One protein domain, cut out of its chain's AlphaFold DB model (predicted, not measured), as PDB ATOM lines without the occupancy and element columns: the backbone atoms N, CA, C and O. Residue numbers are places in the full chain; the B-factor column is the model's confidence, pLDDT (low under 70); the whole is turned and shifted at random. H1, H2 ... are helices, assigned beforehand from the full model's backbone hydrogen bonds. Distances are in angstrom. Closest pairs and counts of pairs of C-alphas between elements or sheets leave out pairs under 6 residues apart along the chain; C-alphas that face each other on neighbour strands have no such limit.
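AT A GLANCE: This is residues 113 to 240 of the 240 residues of an uncharacterized protein of Aphanomyces invadans (UniProt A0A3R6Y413). Two long helices, H3 and H5, run opposite ways through the domain, with the little helix H4 joining them at its far tip. H1 and H6 cross them on one side, H6 near the start of H3, while H2 packs on H3 from the other side, tied back by a long unnamed stretch, residues 149 to 165. The printed part has 128 residues, with six named helices, H1 to H6 in order, and no named strand; its class is all helix. It is compact, with a radius of gyration of the C-alphas of 15.4 A and spans of 47 by 33 by 25 A.

HOW THE PARTS SIT: H3, residues 166 to 191, and H5, residues 199 to 223, are the hubs, touching four helices each. They touch each other, H3 with residues 173 to 185 alone, closest at the C-alphas of Val 177 and Thr 217, 6.2 A, at a tilt of 36 degrees, only just steep, opposite ways. H6, residues 228 to 238, touches H3 about perpendicular, at 82 degrees, with the C-alphas of Leu 167 and Ser 234 closest at 5.5 A. H5 and H6 only just touch, with 3 pairs of C-alphas within 8 A, and only at the corner; the closest are Leu 221 and Trp 228, 7.1 A. H1, residues 113 to 130, touches H6 at a steep tilt of 42 degrees, the same way, with the C-alphas of Ile 127 and Leu 238 closest at 6.3 A. It touches H3 with residues 124 to 128 alone, closest at the C-alphas of Met 124 and Thr 174, 5.9 A, and H5 with residues 114 to 118 alone, closest at those of Gln 117 and Leu 210, 6.6 A. H2, residues 137 to 148, touches H3 at a steep tilt of 60 degrees, opposite ways, with the C-alphas of Leu 144 and Val 179 closest at 7.1 A; H2 and H5 are apart. H4, residues 193 to 197, touches H5 only at the corner, closest at the C-alphas of Leu 196 and Leu 202, 5.3 A, and meets H3 only through their link. The helix packing is mostly crossed: of the 6 pairs of helices that touch and have a tilt, leaving out those that touch only at the corner, 0 are at a shallow tilt. Every O i to N i+4 pair is within hydrogen-bond range in H1, H2, H5 and H6; in H3 it is 21 of 22, and in H4 0 of 1, beside 2 of 2 O i to N i+3 pairs.

IN THESE COORDINATES: H3 is 36.5 A from first to last C-alpha, beginning at (169.483, 137.422, 139.316), and H5 is 36.1 A. H1, 26.3 A, begins at C-alpha 113, (161.962, 115.274, 147.907). H6 ends at C-alpha 238, (162.626, 132.029, 132.876).

THE WHOLE: The C-alphas of Thr 162 and Leu 197 are the two farthest apart, 46.8 A. The printed part has no cut and ends at the chain's last residue, 240. The link from H2 to H3 is long, with 17 residues. The mean pLDDT of the printed part is 71.5; 57 residues are under 70, among them 128 to 164 and 192 to 201.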
ATOM      1  N   VAL A 113     160.640 114.683 148.162       77.94
ATOM      2  CA  VAL A 113     161.962 115.274 147.907       77.94
ATOM      3  C   VAL A 113     162.502 114.959 146.503       77.94
ATOM      4  O   VAL A 113     163.088 115.828 145.865       77.94
ATOM      5  N   VAL A 114     162.309 113.735 146.002       78.62
ATOM      6  CA  VAL A 114     162.760 113.329 144.659       78.62
ATOM      7  C   VAL A 114     161.919 114.031 143.595       78.62
ATOM      8  O   VAL A 114     162.469 114.585 142.647       78.62
ATOM      9  N   ALA A 115     160.601 114.105 143.792       78.81
ATOM     10  CA  ALA A 115     159.703 114.812 142.881       78.81
ATOM     11  C   ALA A 115     160.025 116.318 142.793       78.81
ATOM     12  O   ALA A 115     160.005 116.900 141.706       78.81
ATOM     13  N   GLU A 116     160.371 116.948 143.918       81.38
ATOM     14  CA  GLU A 116     160.827 118.341 143.954       81.38
ATOM     15  C   GLU A 116     162.153 118.527 143.203       81.38
ATOM     16  O   GLU A 116     162.271 119.438 142.382       81.38
ATOM     17  N   GLN A 117     163.136 117.647 143.420       84.19
ATOM     18  CA  GLN A 117     164.424 117.693 142.715       84.19
ATOM     19  C   GLN A 117     164.262 117.496 141.204       84.19
ATOM     20  O   GLN A 117     164.869 118.223 140.413       84.19
ATOM     21  N   GLU A 118     163.398 116.569 140.786       84.06
ATOM     22  CA  GLU A 118     163.044 116.391 139.380       84.06
ATOM     23  C   GLU A 118     162.392 117.639 138.790       84.06
ATOM     24  O   GLU A 118     162.696 118.020 137.660       84.06
ATOM     25  N   HIS A 119     161.495 118.286 139.532       85.69
ATOM     26  CA  HIS A 119     160.819 119.488 139.063       85.69
ATOM     27  C   HIS A 119     161.809 120.634 138.814       85.69
ATOM     28  O   HIS A 119     161.767 121.267 137.756       85.69
ATOM     29  N   VAL A 120     162.747 120.852 139.740       85.38
ATOM     30  CA  VAL A 120     163.833 121.838 139.590       85.38
ATOM     31  C   VAL A 120     164.668 121.527 138.354       85.38
ATOM     32  O   VAL A 120     164.880 122.397 137.509       85.38
ATOM     33  N   LEU A 121     165.081 120.270 138.202       84.69
ATOM     34  CA  LEU A 121     165.872 119.821 137.067       84.69
ATOM     35  C   LEU A 121     165.136 120.020 135.730       84.69
ATOM     36  O   LEU A 121     165.733 120.476 134.754       84.69
ATOM     37  N   ARG A 122     163.832 119.722 135.674       83.62
ATOM     38  CA  ARG A 122     163.002 119.952 134.481       83.62
ATOM     39  C   ARG A 122     162.946 121.433 134.113       83.62
ATOM     40  O   ARG A 122     163.081 121.754 132.936       83.62
ATOM     41  N   MET A 123     162.806 122.332 135.088       83.25
ATOM     42  CA  MET A 123     162.848 123.780 134.836       83.25
ATOM     43  C   MET A 123     164.217 124.229 134.320       83.25
ATOM     44  O   MET A 123     164.293 124.990 133.360       83.25
ATOM     45  N   MET A 124     165.300 123.709 134.898       83.19
ATOM     46  CA  MET A 124     166.660 123.980 134.430       83.19
ATOM     47  C   MET A 124     166.848 123.554 132.962       83.19
ATOM     48  O   MET A 124     167.350 124.335 132.155       83.19
ATOM     49  N   PHE A 125     166.379 122.361 132.577       78.44
ATOM     50  CA  PHE A 125     166.401 121.910 131.180       78.44
ATOM     51  C   PHE A 125     165.497 122.732 130.259       78.44
ATOM     52  O   PHE A 125     165.878 122.986 129.116       78.44
ATOM     53  N   ALA A 126     164.330 123.171 130.735       79.94
ATOM     54  CA  ALA A 126     163.452 124.046 129.965       79.94
ATOM     55  C   ALA A 126     164.174 125.352 129.609       79.94
ATOM     56  O   ALA A 126     164.173 125.749 128.448       79.94
ATOM     57  N   ILE A 127     164.876 125.975 130.555       74.38
ATOM     58  CA  ILE A 127     165.663 127.190 130.296       74.38
ATOM     59  C   ILE A 127     166.749 126.932 129.252       74.38
ATOM     60  O   ILE A 127     166.938 127.752 128.352       74.38
ATOM     61  N   LEU A 128     167.434 125.783 129.319       69.75
ATOM     62  CA  LEU A 128     168.437 125.441 128.307       69.75
ATOM     63  C   LEU A 128     167.831 125.301 126.905       69.75
ATOM     64  O   LEU A 128     168.421 125.746 125.922       69.75
ATOM     65  N   HIS A 129     166.650 124.690 126.815       68.31
ATOM     66  CA  HIS A 129     165.946 124.506 125.550       68.31
ATOM     67  C   HIS A 129     165.566 125.850 124.906       68.31
ATOM     68  O   HIS A 129     165.696 126.009 123.696       68.31
ATOM     69  N   HIS A 130     165.157 126.836 125.708       66.62
ATOM     70  CA  HIS A 130     164.798 128.173 125.220       66.62
ATOM     71  C   HIS A 130     166.014 129.062 124.915       66.62
ATOM     72  O   HIS A 130     165.903 130.004 124.135       66.62
ATOM     73  N   SER A 131     167.184 128.777 125.492       60.44
ATOM     74  CA  SER A 131     168.383 129.621 125.359       60.44
ATOM     75  C   SER A 131     169.285 129.272 124.167       60.44
ATOM     76  O   SER A 131     170.380 129.820 124.060       60.44
ATOM     77  N   HIS A 132     168.837 128.408 123.241       57.28
ATOM     78  CA  HIS A 132     169.583 128.010 122.032       57.28
ATOM     79  C   HIS A 132     171.034 127.574 122.311       57.28
ATOM     80  O   HIS A 132     171.938 127.809 121.506       57.28
ATOM     81  N   ILE A 133     171.277 126.933 123.455       56.78
ATOM     82  CA  ILE A 133     172.618 126.462 123.801       56.78
ATOM     83  C   ILE A 133     172.988 125.335 122.840       56.78
ATOM     84  O   ILE A 133     172.213 124.386 122.673       56.78
ATOM     85  N   PRO A 134     174.157 125.418 122.190       53.88
ATOM     86  CA  PRO A 134     174.524 124.455 121.176       53.88
ATOM     87  C   PRO A 134     174.692 123.072 121.822       53.88
ATOM     88  O   PRO A 134     175.360 122.893 122.839       53.88
ATOM     89  N   THR A 135     174.009 122.080 121.256       51.44
ATOM     90  CA  THR A 135     173.930 120.714 121.796       51.44
ATOM     91  C   THR A 135     175.135 119.851 121.429       51.44
ATOM     92  O   THR A 135     175.232 118.717 121.909       51.44
ATOM     93  N   SER A 136     176.051 120.358 120.595       57.72
ATOM     94  CA  SER A 136     177.215 119.607 120.135       57.72
ATOM     95  C   SER A 136     178.322 119.573 121.196       57.72
ATOM     96  O   SER A 136     178.657 120.583 121.816       57.72
ATOM     97  N   GLU A 137     178.913 118.390 121.386       56.59
ATOM     98  CA  GLU A 137     180.060 118.121 122.273       56.59
ATOM     99  C   GLU A 137     181.168 119.195 122.234       56.59
ATOM    100  O   GLU A 137     181.547 119.679 123.304       56.59
ATOM    101  N   PRO A 138     181.675 119.624 121.057       58.38
ATOM    102  CA  PRO A 138     182.766 120.597 121.002       58.38
ATOM    103  C   PRO A 138     182.333 121.981 121.491       58.38
ATOM    104  O   PRO A 138     183.036 122.594 122.288       58.38
ATOM    105  N   SER A 139     181.139 122.440 121.105       59.75
ATOM    106  CA  SER A 139     180.620 123.739 121.551       59.75
ATOM    107  C   SER A 139     180.347 123.788 123.055       59.75
ATOM    108  O   SER A 139     180.585 124.814 123.685       59.75
ATOM    109  N   LEU A 140     179.919 122.667 123.646       58.56
ATOM    110  CA  LEU A 140     179.739 122.525 125.090       58.56
ATOM    111  C   LEU A 140     181.080 122.533 125.821       58.56
ATOM    112  O   LEU A 140     181.187 123.136 126.884       58.56
ATOM    113  N   ARG A 141     182.110 121.905 125.247       60.97
ATOM    114  CA  ARG A 141     183.472 121.896 125.793       60.97
ATOM    115  C   ARG A 141     184.120 123.278 125.748       60.97
ATOM    116  O   ARG A 141     184.824 123.646 126.685       60.97
ATOM    117  N   ASP A 142     183.871 124.048 124.696       62.34
ATOM    118  CA  ASP A 142     184.325 125.435 124.612       62.34
ATOM    119  C   ASP A 142     183.569 126.329 125.611       62.34
ATOM    120  O   ASP A 142     184.202 127.114 126.316       62.34
ATOM    121  N   LEU A 143     182.256 126.124 125.778       61.69
ATOM    122  CA  LEU A 143     181.455 126.754 126.838       61.69
ATOM    123  C   LEU A 143     181.992 126.413 128.237       61.69
ATOM    124  O   LEU A 143     182.159 127.306 129.063       61.69
ATOM    125  N   LEU A 144     182.339 125.145 128.488       58.59
ATOM    126  CA  LEU A 144     182.987 124.691 129.724       58.59
ATOM    127  C   LEU A 144     184.333 125.370 129.952       58.59
ATOM    128  O   LEU A 144     184.574 125.867 131.044       58.59
ATOM    129  N   ARG A 145     185.197 125.464 128.933       60.62
ATOM    130  CA  ARG A 145     186.472 126.188 129.070       60.62
ATOM    131  C   ARG A 145     186.259 127.667 129.379       60.62
ATOM    132  O   ARG A 145     187.059 128.243 130.113       60.62
ATOM    133  N   CYS A 146     185.200 128.285 128.860       58.22
ATOM    134  CA  CYS A 146     184.824 129.646 129.239       58.22
ATOM    135  C   CYS A 146     184.381 129.748 130.709       58.22
ATOM    136  O   CYS A 146     184.647 130.775 131.335       58.22
ATOM    137  N   PHE A 147     183.765 128.703 131.270       54.78
ATOM    138  CA  PHE A 147     183.426 128.630 132.697       54.78
ATOM    139  C   PHE A 147     184.634 128.303 133.593       54.78
ATOM    140  O   PHE A 147     184.765 128.876 134.669       54.78
ATOM    141  N   ASP A 148     185.550 127.443 133.149       54.31
ATOM    142  CA  ASP A 148     186.729 127.027 133.926       54.31
ATOM    143  C   ASP A 148     187.890 128.036 133.853       54.31
ATOM    144  O   ASP A 148     188.784 128.062 134.707       54.31
ATOM    145  N   SER A 149     187.898 128.892 132.829       50.72
ATOM    146  CA  SER A 149     188.886 129.955 132.681       50.72
ATOM    147  C   SER A 149     188.701 131.017 133.766       50.72
ATOM    148  O   SER A 149     187.765 131.817 133.731       50.72
ATOM    149  N   LYS A 150     189.667 131.096 134.690       46.81
ATOM    150  CA  LYS A 150     189.776 132.127 135.745       46.81
ATOM    151  C   LYS A 150     189.788 133.579 135.227       46.81
ATOM    152  O   LYS A 150     189.826 134.501 136.037       46.81
ATOM    153  N   THR A 151     189.800 133.795 133.913       40.84
ATOM    154  CA  THR A 151     189.869 135.108 133.260       40.84
ATOM    155  C   THR A 151     188.660 135.436 132.388       40.84
ATOM    156  O   THR A 151     188.673 136.483 131.739       40.84
ATOM    157  N   SER A 152     187.601 134.615 132.355       36.31
ATOM    158  CA  SER A 152     186.416 134.995 131.584       36.31
ATOM    159  C   SER A 152     185.651 136.115 132.302       36.31
ATOM    160  O   SER A 152     185.084 135.972 133.385       36.31
ATOM    161  N   THR A 153     185.634 137.281 131.669       42.25
ATOM    162  CA  THR A 153     184.850 138.474 132.021       42.25
ATOM    163  C   THR A 153     183.330 138.250 131.966       42.25
ATOM    164  O   THR A 153     182.566 139.189 132.174       42.25
ATOM    165  N   PHE A 154     182.882 137.011 131.729       40.09
ATOM    166  CA  PHE A 154     181.498 136.564 131.892       40.09
ATOM    167  C   PHE A 154     181.142 136.224 133.346       40.09
ATOM    168  O   PHE A 154     179.960 136.097 133.671       40.09
ATOM    169  N   PHE A 155     182.129 136.129 134.242       45.31
ATOM    170  CA  PHE A 155     181.855 136.003 135.665       45.31
ATOM    171  C   PHE A 155     181.479 137.352 136.269       45.31
ATOM    172  O   PHE A 155     182.304 138.242 136.479       45.31
ATOM    173  N   LEU A 156     180.184 137.447 136.570       47.97
ATOM    174  CA  LEU A 156     179.613 138.387 137.517       47.97
ATOM    175  C   LEU A 156     180.536 138.563 138.728       47.97
ATOM    176  O   LEU A 156     181.009 137.595 139.328       47.97
ATOM    177  N   SER A 157     180.735 139.826 139.100       43.75
ATOM    178  CA  SER A 157     181.322 140.226 140.375       43.75
ATOM    179  C   SER A 157     180.742 139.384 141.518       43.75
ATOM    180  O   SER A 157     179.539 139.136 141.543       43.75
ATOM    181  N   LYS A 158     181.565 139.031 142.518       52.47
ATOM    182  CA  LYS A 158     181.148 138.429 143.811       52.47
ATOM    183  C   LYS A 158     180.115 139.267 144.598       52.47
ATOM    184  O   LYS A 158     179.804 138.952 145.747       52.47
ATOM    185  N   ALA A 159     179.625 140.354 144.009       51.97
ATOM    186  CA  ALA A 159     178.573 141.201 144.523       51.97
ATOM    187  C   ALA A 159     177.285 140.405 144.773       51.97
ATOM    188  O   ALA A 159     176.962 139.450 144.070       51.97
ATOM    189  N   HIS A 160     176.545 140.834 145.791       55.06
ATOM    190  CA  HIS A 160     175.230 140.293 146.102       55.06
ATOM    191  C   HIS A 160     174.307 140.395 144.874       55.06
ATOM    192  O   HIS A 160     174.292 141.447 144.222       55.06
ATOM    193  N   PRO A 161     173.531 139.347 144.547       58.62
ATOM    194  CA  PRO A 161     172.604 139.400 143.427       58.62
ATOM    195  C   PRO A 161     171.539 140.471 143.686       58.62
ATOM    196  O   PRO A 161     170.735 140.367 144.610       58.62
ATOM    197  N   THR A 162     171.528 141.515 142.860       63.44
ATOM    198  CA  THR A 162     170.407 142.455 142.766       63.44
ATOM    199  C   THR A 162     169.344 141.878 141.828       63.44
ATOM    200  O   THR A 162     169.651 141.056 140.960       63.44
ATOM    201  N   SER A 163     168.087 142.312 141.960       61.03
ATOM    202  CA  SER A 163     166.966 141.834 141.128       61.03
ATOM    203  C   SER A 163     167.227 141.931 139.617       61.03
ATOM    204  O   SER A 163     166.752 141.088 138.864       61.03
ATOM    205  N   SER A 164     168.038 142.901 139.177       64.25
ATOM    206  CA  SER A 164     168.424 143.089 137.771       64.25
ATOM    207  C   SER A 164     169.391 142.024 137.234       64.25
ATOM    208  O   SER A 164     169.415 141.789 136.030       64.25
ATOM    209  N   ASN A 165     170.191 141.385 138.095       72.06
ATOM    210  CA  ASN A 165     171.248 140.448 137.686       72.06
ATOM    211  C   ASN A 165     170.937 138.985 138.057       72.06
ATOM    212  O   ASN A 165     171.648 138.077 137.626       72.06
ATOM    213  N   ALA A 166     169.871 138.747 138.830       75.56
ATOM    214  CA  ALA A 166     169.483 137.422 139.316       75.56
ATOM    215  C   ALA A 166     169.123 136.438 138.187       75.56
ATOM    216  O   ALA A 166     169.516 135.275 138.251       75.56
ATOM    217  N   LEU A 167     168.444 136.902 137.129       79.31
ATOM    218  CA  LEU A 167     168.066 136.066 135.979       79.31
ATOM    219  C   LEU A 167     169.296 135.577 135.204       79.31
ATOM    220  O   LEU A 167     169.430 134.386 134.940       79.31
ATOM    221  N   MET A 168     170.234 136.479 134.904       76.56
ATOM    222  CA  MET A 168     171.483 136.131 134.217       76.56
ATOM    223  C   MET A 168     172.340 135.176 135.050       76.56
ATOM    224  O   MET A 168     172.877 134.199 134.531       76.56
ATOM    225  N   LEU A 169     172.431 135.422 136.359       77.44
ATOM    226  CA  LEU A 169     173.131 134.529 137.277       77.44
ATOM    227  C   LEU A 169     172.464 133.144 137.341       77.44
ATOM    228  O   LEU A 169     173.162 132.136 137.332       77.44
ATOM    229  N   CYS A 170     171.129 133.080 137.335       82.12
ATOM    230  CA  CYS A 170     170.363 131.833 137.307       82.12
ATOM    231  C   CYS A 170     170.645 131.008 136.042       82.12
ATOM    232  O   CYS A 170     170.906 129.808 136.147       82.12
ATOM    233  N   VAL A 171     170.673 131.644 134.862       80.44
ATOM    234  CA  VAL A 171     171.043 130.988 133.594       80.44
ATOM    235  C   VAL A 171     172.476 130.457 133.658       80.44
ATOM    236  O   VAL A 171     172.707 129.299 133.320       80.44
ATOM    237  N   ASN A 172     173.425 131.253 134.158       75.94
ATOM    238  CA  ASN A 172     174.830 130.849 134.274       75.94
ATOM    239  C   ASN A 172     175.037 129.675 135.241       75.94
ATOM    240  O   ASN A 172     175.753 128.733 134.913       75.94
ATOM    241  N   ILE A 173     174.389 129.699 136.409       80.56
ATOM    242  CA  ILE A 173     174.430 128.589 137.374       80.56
ATOM    243  C   ILE A 173     173.806 127.334 136.755       80.56
ATOM    244  O   ILE A 173     174.376 126.250 136.857       80.56
ATOM    245  N   THR A 174     172.674 127.482 136.066       80.75
ATOM    246  CA  THR A 174     171.982 126.376 135.392       80.75
ATOM    247  C   THR A 174     172.851 125.738 134.311       80.75
ATOM    248  O   THR A 174     172.982 124.515 134.260       80.75
ATOM    249  N   LEU A 175     173.496 126.567 133.491       76.00
ATOM    250  CA  LEU A 175     174.472 126.157 132.489       76.00
ATOM    251  C   LEU A 175     175.647 125.406 133.118       76.00
ATOM    252  O   LEU A 175     175.915 124.271 132.738       76.00
ATOM    253  N   ALA A 176     176.318 125.994 134.108       74.44
ATOM    254  CA  ALA A 176     177.466 125.367 134.751       74.44
ATOM    255  C   ALA A 176     177.091 124.005 135.359       74.44
ATOM    256  O   ALA A 176     177.747 123.000 135.087       74.44
ATOM    257  N   VAL A 177     175.992 123.933 136.118       78.94
ATOM    258  CA  VAL A 177     175.547 122.687 136.760       78.94
ATOM    259  C   VAL A 177     175.206 121.609 135.735       78.94
ATOM    260  O   VAL A 177     175.624 120.466 135.906       78.94
ATOM    261  N   LEU A 178     174.466 121.937 134.673       75.44
ATOM    262  CA  LEU A 178     174.034 120.937 133.693       75.44
ATOM    263  C   LEU A 178     175.156 120.500 132.756       75.44
ATOM    264  O   LEU A 178     175.194 119.336 132.354       75.44
ATOM    265  N   VAL A 179     176.084 121.397 132.424       70.31
ATOM    266  CA  VAL A 179     177.198 121.061 131.540       70.31
ATOM    267  C   VAL A 179     178.292 120.296 132.294       70.31
ATOM    268  O   VAL A 179     178.718 119.251 131.803       70.31
ATOM    269  N   HIS A 180     178.675 120.708 133.511       67.06
ATOM    270  CA  HIS A 180     179.550 119.885 134.362       67.06
ATOM    271  C   HIS A 180     178.867 118.561 134.724       67.06
ATOM    272  O   HIS A 180     179.452 117.495 134.540       67.06
ATOM    273  N   GLY A 181     177.589 118.623 135.110       68.06
ATOM    274  CA  GLY A 181     176.781 117.454 135.439       68.06
ATOM    275  C   GLY A 181     176.700 116.445 134.298       68.06
ATOM    276  O   GLY A 181     176.706 115.249 134.556       68.06
ATOM    277  N   ARG A 182     176.696 116.882 133.031       67.50
ATOM    278  CA  ARG A 182     176.731 115.977 131.871       67.50
ATOM    279  C   ARG A 182     177.987 115.115 131.821       67.50
ATOM    280  O   ARG A 182     177.874 113.930 131.508       67.50
ATOM    281  N   GLN A 183     179.153 115.692 132.094       67.81
ATOM    282  CA  GLN A 183     180.403 114.936 132.092       67.81
ATOM    283  C   GLN A 183     180.450 113.980 133.286       67.81
ATOM    284  O   GLN A 183     180.742 112.803 133.099       67.81
ATOM    285  N   ASP A 184     180.027 114.436 134.471       69.06
ATOM    286  CA  ASP A 184     179.934 113.566 135.648       69.06
ATOM    287  C   ASP A 184     178.974 112.396 135.418       69.06
ATOM    288  O   ASP A 184     179.289 111.270 135.780       69.06
ATOM    289  N   ILE A 185     177.816 112.639 134.788       67.75
ATOM    290  CA  ILE A 185     176.859 111.587 134.413       67.75
ATOM    291  C   ILE A 185     177.508 110.618 133.454       67.75
ATOM    292  O   ILE A 185     177.346 109.416 133.611       67.75
ATOM    293  N   ARG A 186     178.208 111.113 132.435       68.88
ATOM    294  CA  ARG A 186     178.820 110.245 131.436       68.88
ATOM    295  C   ARG A 186     179.855 109.326 132.076       68.88
ATOM    296  O   ARG A 186     179.802 108.122 131.843       68.88
ATOM    297  N   ASP A 187     180.727 109.874 132.914       71.25
ATOM    298  CA  ASP A 187     181.766 109.119 133.616       71.25
ATOM    299  C   ASP A 187     181.156 108.162 134.653       71.25
ATOM    300  O   ASP A 187     181.534 106.989 134.742       71.25
ATOM    301  N   PHE A 188     180.136 108.618 135.380       70.00
ATOM    302  CA  PHE A 188     179.376 107.805 136.324       70.00
ATOM    303  C   PHE A 188     178.657 106.641 135.632       70.00
ATOM    304  O   PHE A 188     178.765 105.504 136.086       70.00
ATOM    305  N   MET A 189     177.974 106.893 134.514       68.00
ATOM    306  CA  MET A 189     177.236 105.893 133.739       68.00
ATOM    307  C   MET A 189     178.173 104.936 133.010       68.00
ATOM    308  O   MET A 189     177.842 103.766 132.874       68.00
ATOM    309  N   ALA A 190     179.352 105.390 132.578       67.31
ATOM    310  CA  ALA A 190     180.383 104.509 132.038       67.31
ATOM    311  C   ALA A 190     180.928 103.554 133.113       67.31
ATOM    312  O   ALA A 190     181.149 102.379 132.834       67.31
ATOM    313  N   THR A 191     181.092 104.041 134.347       72.75
ATOM    314  CA  THR A 191     181.572 103.237 135.484       72.75
ATOM    315  C   THR A 191     180.508 102.255 135.994       72.75
ATOM    316  O   THR A 191     180.843 101.166 136.451       72.75
ATOM    317  N   HIS A 192     179.224 102.608 135.881       68.56
ATOM    318  CA  HIS A 192     178.084 101.814 136.361       68.56
ATOM    319  C   HIS A 192     177.206 101.289 135.217       68.56
ATOM    320  O   HIS A 192     176.005 101.091 135.385       68.56
ATOM    321  N   ALA A 193     177.781 101.065 134.034       67.12
ATOM    322  CA  ALA A 193     177.012 100.742 132.831       67.12
ATOM    323  C   ALA A 193     176.190  99.444 132.957       67.12
ATOM    324  O   ALA A 193     175.168  99.300 132.292       67.12
ATOM    325  N   SER A 194     176.600  98.509 133.819       65.81
ATOM    326  CA  SER A 194     175.849  97.284 134.120       65.81
ATOM    327  C   SER A 194     174.557  97.543 134.899       65.81
ATOM    328  O   SER A 194     173.586  96.806 134.732       65.81
ATOM    329  N   ASP A 195     174.504  98.607 135.704       67.31
ATOM    330  CA  ASP A 195     173.321  98.964 136.493       67.31
ATOM    331  C   ASP A 195     172.171  99.456 135.596       67.31
ATOM    332  O   ASP A 195     171.012  99.363 135.986       67.31
ATOM    333  N   LEU A 196     172.462  99.887 134.360       65.44
ATOM    334  CA  LEU A 196     171.453 100.270 133.361       65.44
ATOM    335  C   LEU A 196     170.524  99.132 132.953       65.44
ATOM    336  O   LEU A 196     169.430  99.375 132.449       65.44
ATOM    337  N   LEU A 197     170.980  97.896 133.131       64.50
ATOM    338  CA  LEU A 197     170.259  96.697 132.724       64.50
ATOM    339  C   LEU A 197     169.415  96.120 133.874       64.50
ATOM    340  O   LEU A 197     168.671  95.164 133.669       64.50
ATOM    341  N   HIS A 198     169.498  96.712 135.071       65.81
ATOM    342  CA  HIS A 198     168.744  96.315 136.257       65.81
ATOM    343  C   HIS A 198     167.863  97.470 136.736       65.81
ATOM    344  O   HIS A 198     168.373  98.463 137.244       65.81
ATOM    345  N   GLN A 199     166.540  97.324 136.632       67.75
ATOM    346  CA  GLN A 199     165.574  98.388 136.940       67.75
ATOM    347  C   GLN A 199     165.753  98.998 138.344       67.75
ATOM    348  O   GLN A 199     165.808 100.219 138.471       67.75
ATOM    349  N   ASP A 200     165.919  98.173 139.380       69.81
ATOM    350  CA  ASP A 200     166.074  98.663 140.760       69.81
ATOM    351  C   ASP A 200     167.382  99.432 140.963       69.81
ATOM    352  O   ASP A 200     167.427 100.463 141.636       69.81
ATOM    353  N   ARG A 201     168.470  98.947 140.351       69.69
ATOM    354  CA  ARG A 201     169.781  99.596 140.447       69.69
ATOM    355  C   ARG A 201     169.803 100.880 139.641       69.69
ATOM    356  O   ARG A 201     170.312 101.883 140.126       69.69
ATOM    357  N   LEU A 202     169.200 100.881 138.456       73.31
ATOM    358  CA  LEU A 202     169.007 102.077 137.651       73.31
ATOM    359  C   LEU A 202     168.265 103.155 138.444       73.31
ATOM    360  O   LEU A 202     168.702 104.304 138.459       73.31
ATOM    361  N   TRP A 203     167.191 102.781 139.143       75.56
ATOM    362  CA  TRP A 203     166.430 103.710 139.973       75.56
ATOM    363  C   TRP A 203     167.269 104.292 141.120       75.56
ATOM    364  O   TRP A 203     167.366 105.509 141.258       75.56
ATOM    365  N   GLN A 204     167.972 103.452 141.884       77.50
ATOM    366  CA  GLN A 204     168.866 103.917 142.957       77.50
ATOM    367  C   GLN A 204     169.967 104.852 142.435       77.50
ATOM    368  O   GLN A 204     170.319 105.851 143.064       77.50
ATOM    369  N   ARG A 205     170.526 104.540 141.263       77.31
ATOM    370  CA  ARG A 205     171.557 105.359 140.615       77.31
ATOM    371  C   ARG A 205     171.003 106.691 140.128       77.31
ATOM    372  O   ARG A 205     171.689 107.703 140.249       77.31
ATOM    373  N   TYR A 206     169.773 106.697 139.628       79.94
ATOM    374  CA  TYR A 206     169.059 107.907 139.251       79.94
ATOM    375  C   TYR A 206     168.808 108.825 140.458       79.94
ATOM    376  O   TYR A 206     169.111 110.015 140.387       79.94
ATOM    377  N   GLU A 207     168.358 108.278 141.590       83.44
ATOM    378  CA  GLU A 207     168.165 109.048 142.827       83.44
ATOM    379  C   GLU A 207     169.478 109.660 143.339       83.44
ATOM    380  O   GLU A 207     169.534 110.851 143.652       83.44
ATOM    381  N   LEU A 208     170.562 108.877 143.373       81.44
ATOM    382  CA  LEU A 208     171.890 109.373 143.755       81.44
ATOM    383  C   LEU A 208     172.372 110.490 142.827       81.44
ATOM    384  O   LEU A 208     172.962 111.477 143.275       81.44
ATOM    385  N   TRP A 209     172.112 110.344 141.531       81.00
ATOM    386  CA  TRP A 209     172.451 111.364 140.557       81.00
ATOM    387  C   TRP A 209     171.676 112.668 140.794       81.00
ATOM    388  O   TRP A 209     172.291 113.737 140.831       81.00
ATOM    389  N   LEU A 210     170.360 112.598 141.021       83.56
ATOM    390  CA  LEU A 210     169.538 113.771 141.346       83.56
ATOM    391  C   LEU A 210     170.052 114.500 142.593       83.56
ATOM    392  O   LEU A 210     170.189 115.727 142.587       83.56
ATOM    393  N   GLN A 211     170.415 113.751 143.636       84.31
ATOM    394  CA  GLN A 211     170.995 114.318 144.855       84.31
ATOM    395  C   GLN A 211     172.316 115.044 144.579       84.31
ATOM    396  O   GLN A 211     172.540 116.138 145.100       84.31
ATOM    397  N   LEU A 212     173.178 114.475 143.735       81.69
ATOM    398  CA  LEU A 212     174.464 115.070 143.375       81.69
ATOM    399  C   LEU A 212     174.291 116.362 142.568       81.69
ATOM    400  O   LEU A 212     174.967 117.355 142.848       81.69
ATOM    401  N   VAL A 213     173.359 116.388 141.612       83.12
ATOM    402  CA  VAL A 213     173.023 117.607 140.857       83.12
ATOM    403  C   VAL A 213     172.493 118.691 141.792       83.12
ATOM    404  O   VAL A 213     172.927 119.844 141.719       83.12
ATOM    405  N   ASN A 214     171.610 118.330 142.720       85.75
ATOM    406  CA  ASN A 214     171.070 119.265 143.698       85.75
ATOM    407  C   ASN A 214     172.164 119.812 144.638       85.75
ATOM    408  O   ASN A 214     172.236 121.015 144.889       85.75
ATOM    409  N   ALA A 215     173.078 118.958 145.107       85.12
ATOM    410  CA  ALA A 215     174.216 119.372 145.926       85.12
ATOM    411  C   ALA A 215     175.146 120.344 145.181       85.12
ATOM    412  O   ALA A 215     175.553 121.362 145.743       85.12
ATOM    413  N   LYS A 216     175.434 120.084 143.898       83.94
ATOM    414  CA  LYS A 216     176.224 120.990 143.047       83.94
ATOM    415  C   LYS A 216     175.522 122.323 142.812       83.94
ATOM    416  O   LYS A 216     176.171 123.365 142.872       83.94
ATOM    417  N   THR A 217     174.207 122.294 142.615       85.25
ATOM    418  CA  THR A 217     173.386 123.506 142.501       85.25
ATOM    419  C   THR A 217     173.487 124.339 143.774       85.25
ATOM    420  O   THR A 217     173.821 125.518 143.711       85.25
ATOM    421  N   ASN A 218     173.310 123.720 144.943       86.88
ATOM    422  CA  ASN A 218     173.450 124.397 146.232       86.88
ATOM    423  C   ASN A 218     174.850 124.985 146.444       86.88
ATOM    424  O   ASN A 218     174.974 126.132 146.868       86.88
ATOM    425  N   ALA A 219     175.907 124.246 146.104       84.75
ATOM    426  CA  ALA A 219     177.274 124.749 146.199       84.75
ATOM    427  C   ALA A 219     177.504 125.971 145.290       84.75
ATOM    428  O   ALA A 219     178.097 126.958 145.723       84.75
ATOM    429  N   ALA A 220     176.994 125.941 144.055       83.44
ATOM    430  CA  ALA A 220     177.074 127.073 143.134       83.44
ATOM    431  C   ALA A 220     176.312 128.297 143.669       83.44
ATOM    432  O   ALA A 220     176.836 129.408 143.652       83.44
ATOM    433  N   LEU A 221     175.111 128.093 144.211       84.88
ATOM    434  CA  LEU A 221     174.313 129.159 144.816       84.88
ATOM    435  C   LEU A 221     175.037 129.828 145.990       84.88
ATOM    436  O   LEU A 221     175.120 131.057 146.033       84.88
ATOM    437  N   ILE A 222     175.631 129.032 146.883       83.25
ATOM    438  CA  ILE A 222     176.439 129.528 148.007       83.25
ATOM    439  C   ILE A 222     177.638 130.332 147.492       83.25
ATOM    440  O   ILE A 222     177.872 131.449 147.950       83.25
ATOM    441  N   ASN A 223     178.361 129.811 146.496       81.31
ATOM    442  CA  ASN A 223     179.522 130.489 145.914       81.31
ATOM    443  C   ASN A 223     179.177 131.855 145.301       81.31
ATOM    444  O   ASN A 223     180.011 132.763 145.311       81.31
ATOM    445  N   HIS A 224     177.954 132.009 144.791       77.44
ATOM    446  CA  HIS A 224     177.460 133.236 144.170       77.44
ATOM    447  C   HIS A 224     176.562 134.086 145.089       77.44
ATOM    448  O   HIS A 224     175.933 135.030 144.612       77.44
ATOM    449  N   ASN A 225     176.508 133.795 146.397       82.81
ATOM    450  CA  ASN A 225     175.661 134.497 147.373       82.81
ATOM    451  C   ASN A 225     174.173 134.573 146.965       82.81
ATOM    452  O   ASN A 225     173.486 135.549 147.269       82.81
ATOM    453  N   MET A 226     173.669 133.561 146.257       82.56
ATOM    454  CA  MET A 226     172.284 133.488 145.797       82.56
ATOM    455  C   MET A 226     171.483 132.555 146.706       82.56
ATOM    456  O   MET A 226     171.901 131.434 146.979       82.56
ATOM    457  N   SER A 227     170.317 132.999 147.180       88.38
ATOM    458  CA  SER A 227     169.435 132.135 147.967       88.38
ATOM    459  C   SER A 227     168.678 131.153 147.071       88.38
ATOM    460  O   SER A 227     168.332 131.471 145.930       88.38
ATOM    461  N   TRP A 228     168.352 129.976 147.615       88.06
ATOM    462  CA  TRP A 228     167.529 128.980 146.921       88.06
ATOM    463  C   TRP A 228     166.185 129.560 146.466       88.06
ATOM    464  O   TRP A 228     165.748 129.339 145.343       88.06
ATOM    465  N   GLN A 229     165.549 130.380 147.307       88.62
ATOM    466  CA  GLN A 229     164.270 131.011 146.987       88.62
ATOM    467  C   GLN A 229     164.373 131.972 145.792       88.62
ATOM    468  O   GLN A 229     163.522 131.932 144.904       88.62
ATOM    469  N   LEU A 230     165.421 132.802 145.742       85.62
ATOM    470  CA  LEU A 230     165.646 133.723 144.626       85.62
ATOM    471  C   LEU A 230     165.966 132.961 143.333       85.62
ATOM    472  O   LEU A 230     165.525 133.354 142.252       85.62
ATOM    473  N   PHE A 231     166.702 131.854 143.444       88.19
ATOM    474  CA  PHE A 231     166.988 130.965 142.324       88.19
ATOM    475  C   PHE A 231     165.715 130.331 141.770       88.19
ATOM    476  O   PHE A 231     165.462 130.436 140.576       88.19
ATOM    477  N   MET A 232     164.859 129.785 142.633       89.56
ATOM    478  CA  MET A 232     163.581 129.197 142.228       89.56
ATOM    479  C   MET A 232     162.639 130.216 141.585       89.56
ATOM    480  O   MET A 232     162.027 129.926 140.561       89.56
ATOM    481  N   GLN A 233     162.550 131.431 142.130       88.19
ATOM    482  CA  GLN A 233     161.764 132.507 141.516       88.19
ATOM    483  C   GLN A 233     162.299 132.884 140.129       88.19
ATOM    484  O   GLN A 233     161.513 133.088 139.205       88.19
ATOM    485  N   SER A 234     163.624 132.933 139.975       86.62
ATOM    486  CA  SER A 234     164.278 133.216 138.695       86.62
ATOM    487  C   SER A 234     164.052 132.088 137.686       86.62
ATOM    488  O   SER A 234     163.718 132.366 136.539       86.62
ATOM    489  N   LEU A 235     164.150 130.825 138.118       85.81
ATOM    490  CA  LEU A 235     163.847 129.656 137.289       85.81
ATOM    491  C   LEU A 235     162.401 129.693 136.782       85.81
ATOM    492  O   LEU A 235     162.169 129.528 135.590       85.81
ATOM    493  N   ILE A 236     161.434 129.961 137.665       86.44
ATOM    494  CA  ILE A 236     160.012 130.055 137.302       86.44
ATOM    495  C   ILE A 236     159.768 131.214 136.331       86.44
ATOM    496  O   ILE A 236     158.965 131.082 135.413       86.44
ATOM    497  N   ALA A 237     160.444 132.350 136.522       83.75
ATOM    498  CA  ALA A 237     160.328 133.492 135.622       83.75
ATOM    499  C   ALA A 237     160.898 133.200 134.224       83.75
ATOM    500  O   ALA A 237     160.352 133.697 133.247       83.75
ATOM    501  N   LEU A 238     161.966 132.400 134.134       79.31
ATOM    502  CA  LEU A 238     162.626 132.029 132.876       79.31
ATOM    503  C   LEU A 238     161.980 130.830 132.165       79.31
ATOM    504  O   LEU A 238     162.198 130.649 130.973       79.31
ATOM    505  N   ALA A 239     161.240 129.989 132.890       73.75
ATOM    506  CA  ALA A 239     160.578 128.800 132.351       73.75
ATOM    507  C   ALA A 239     159.136 129.054 131.856       73.75
ATOM    508  O   ALA A 239     158.487 128.112 131.402       73.75
ATOM    509  N   ARG A 240     158.631 130.289 131.984       65.56
ATOM    510  CA  ARG A 240     157.350 130.755 131.425       65.56
ATOM    511  C   ARG A 240     157.537 131.301 130.020       65.56
ATOM    512  O   ARG A 240     156.615 131.075 129.209       65.56
TER     513      ARG A 240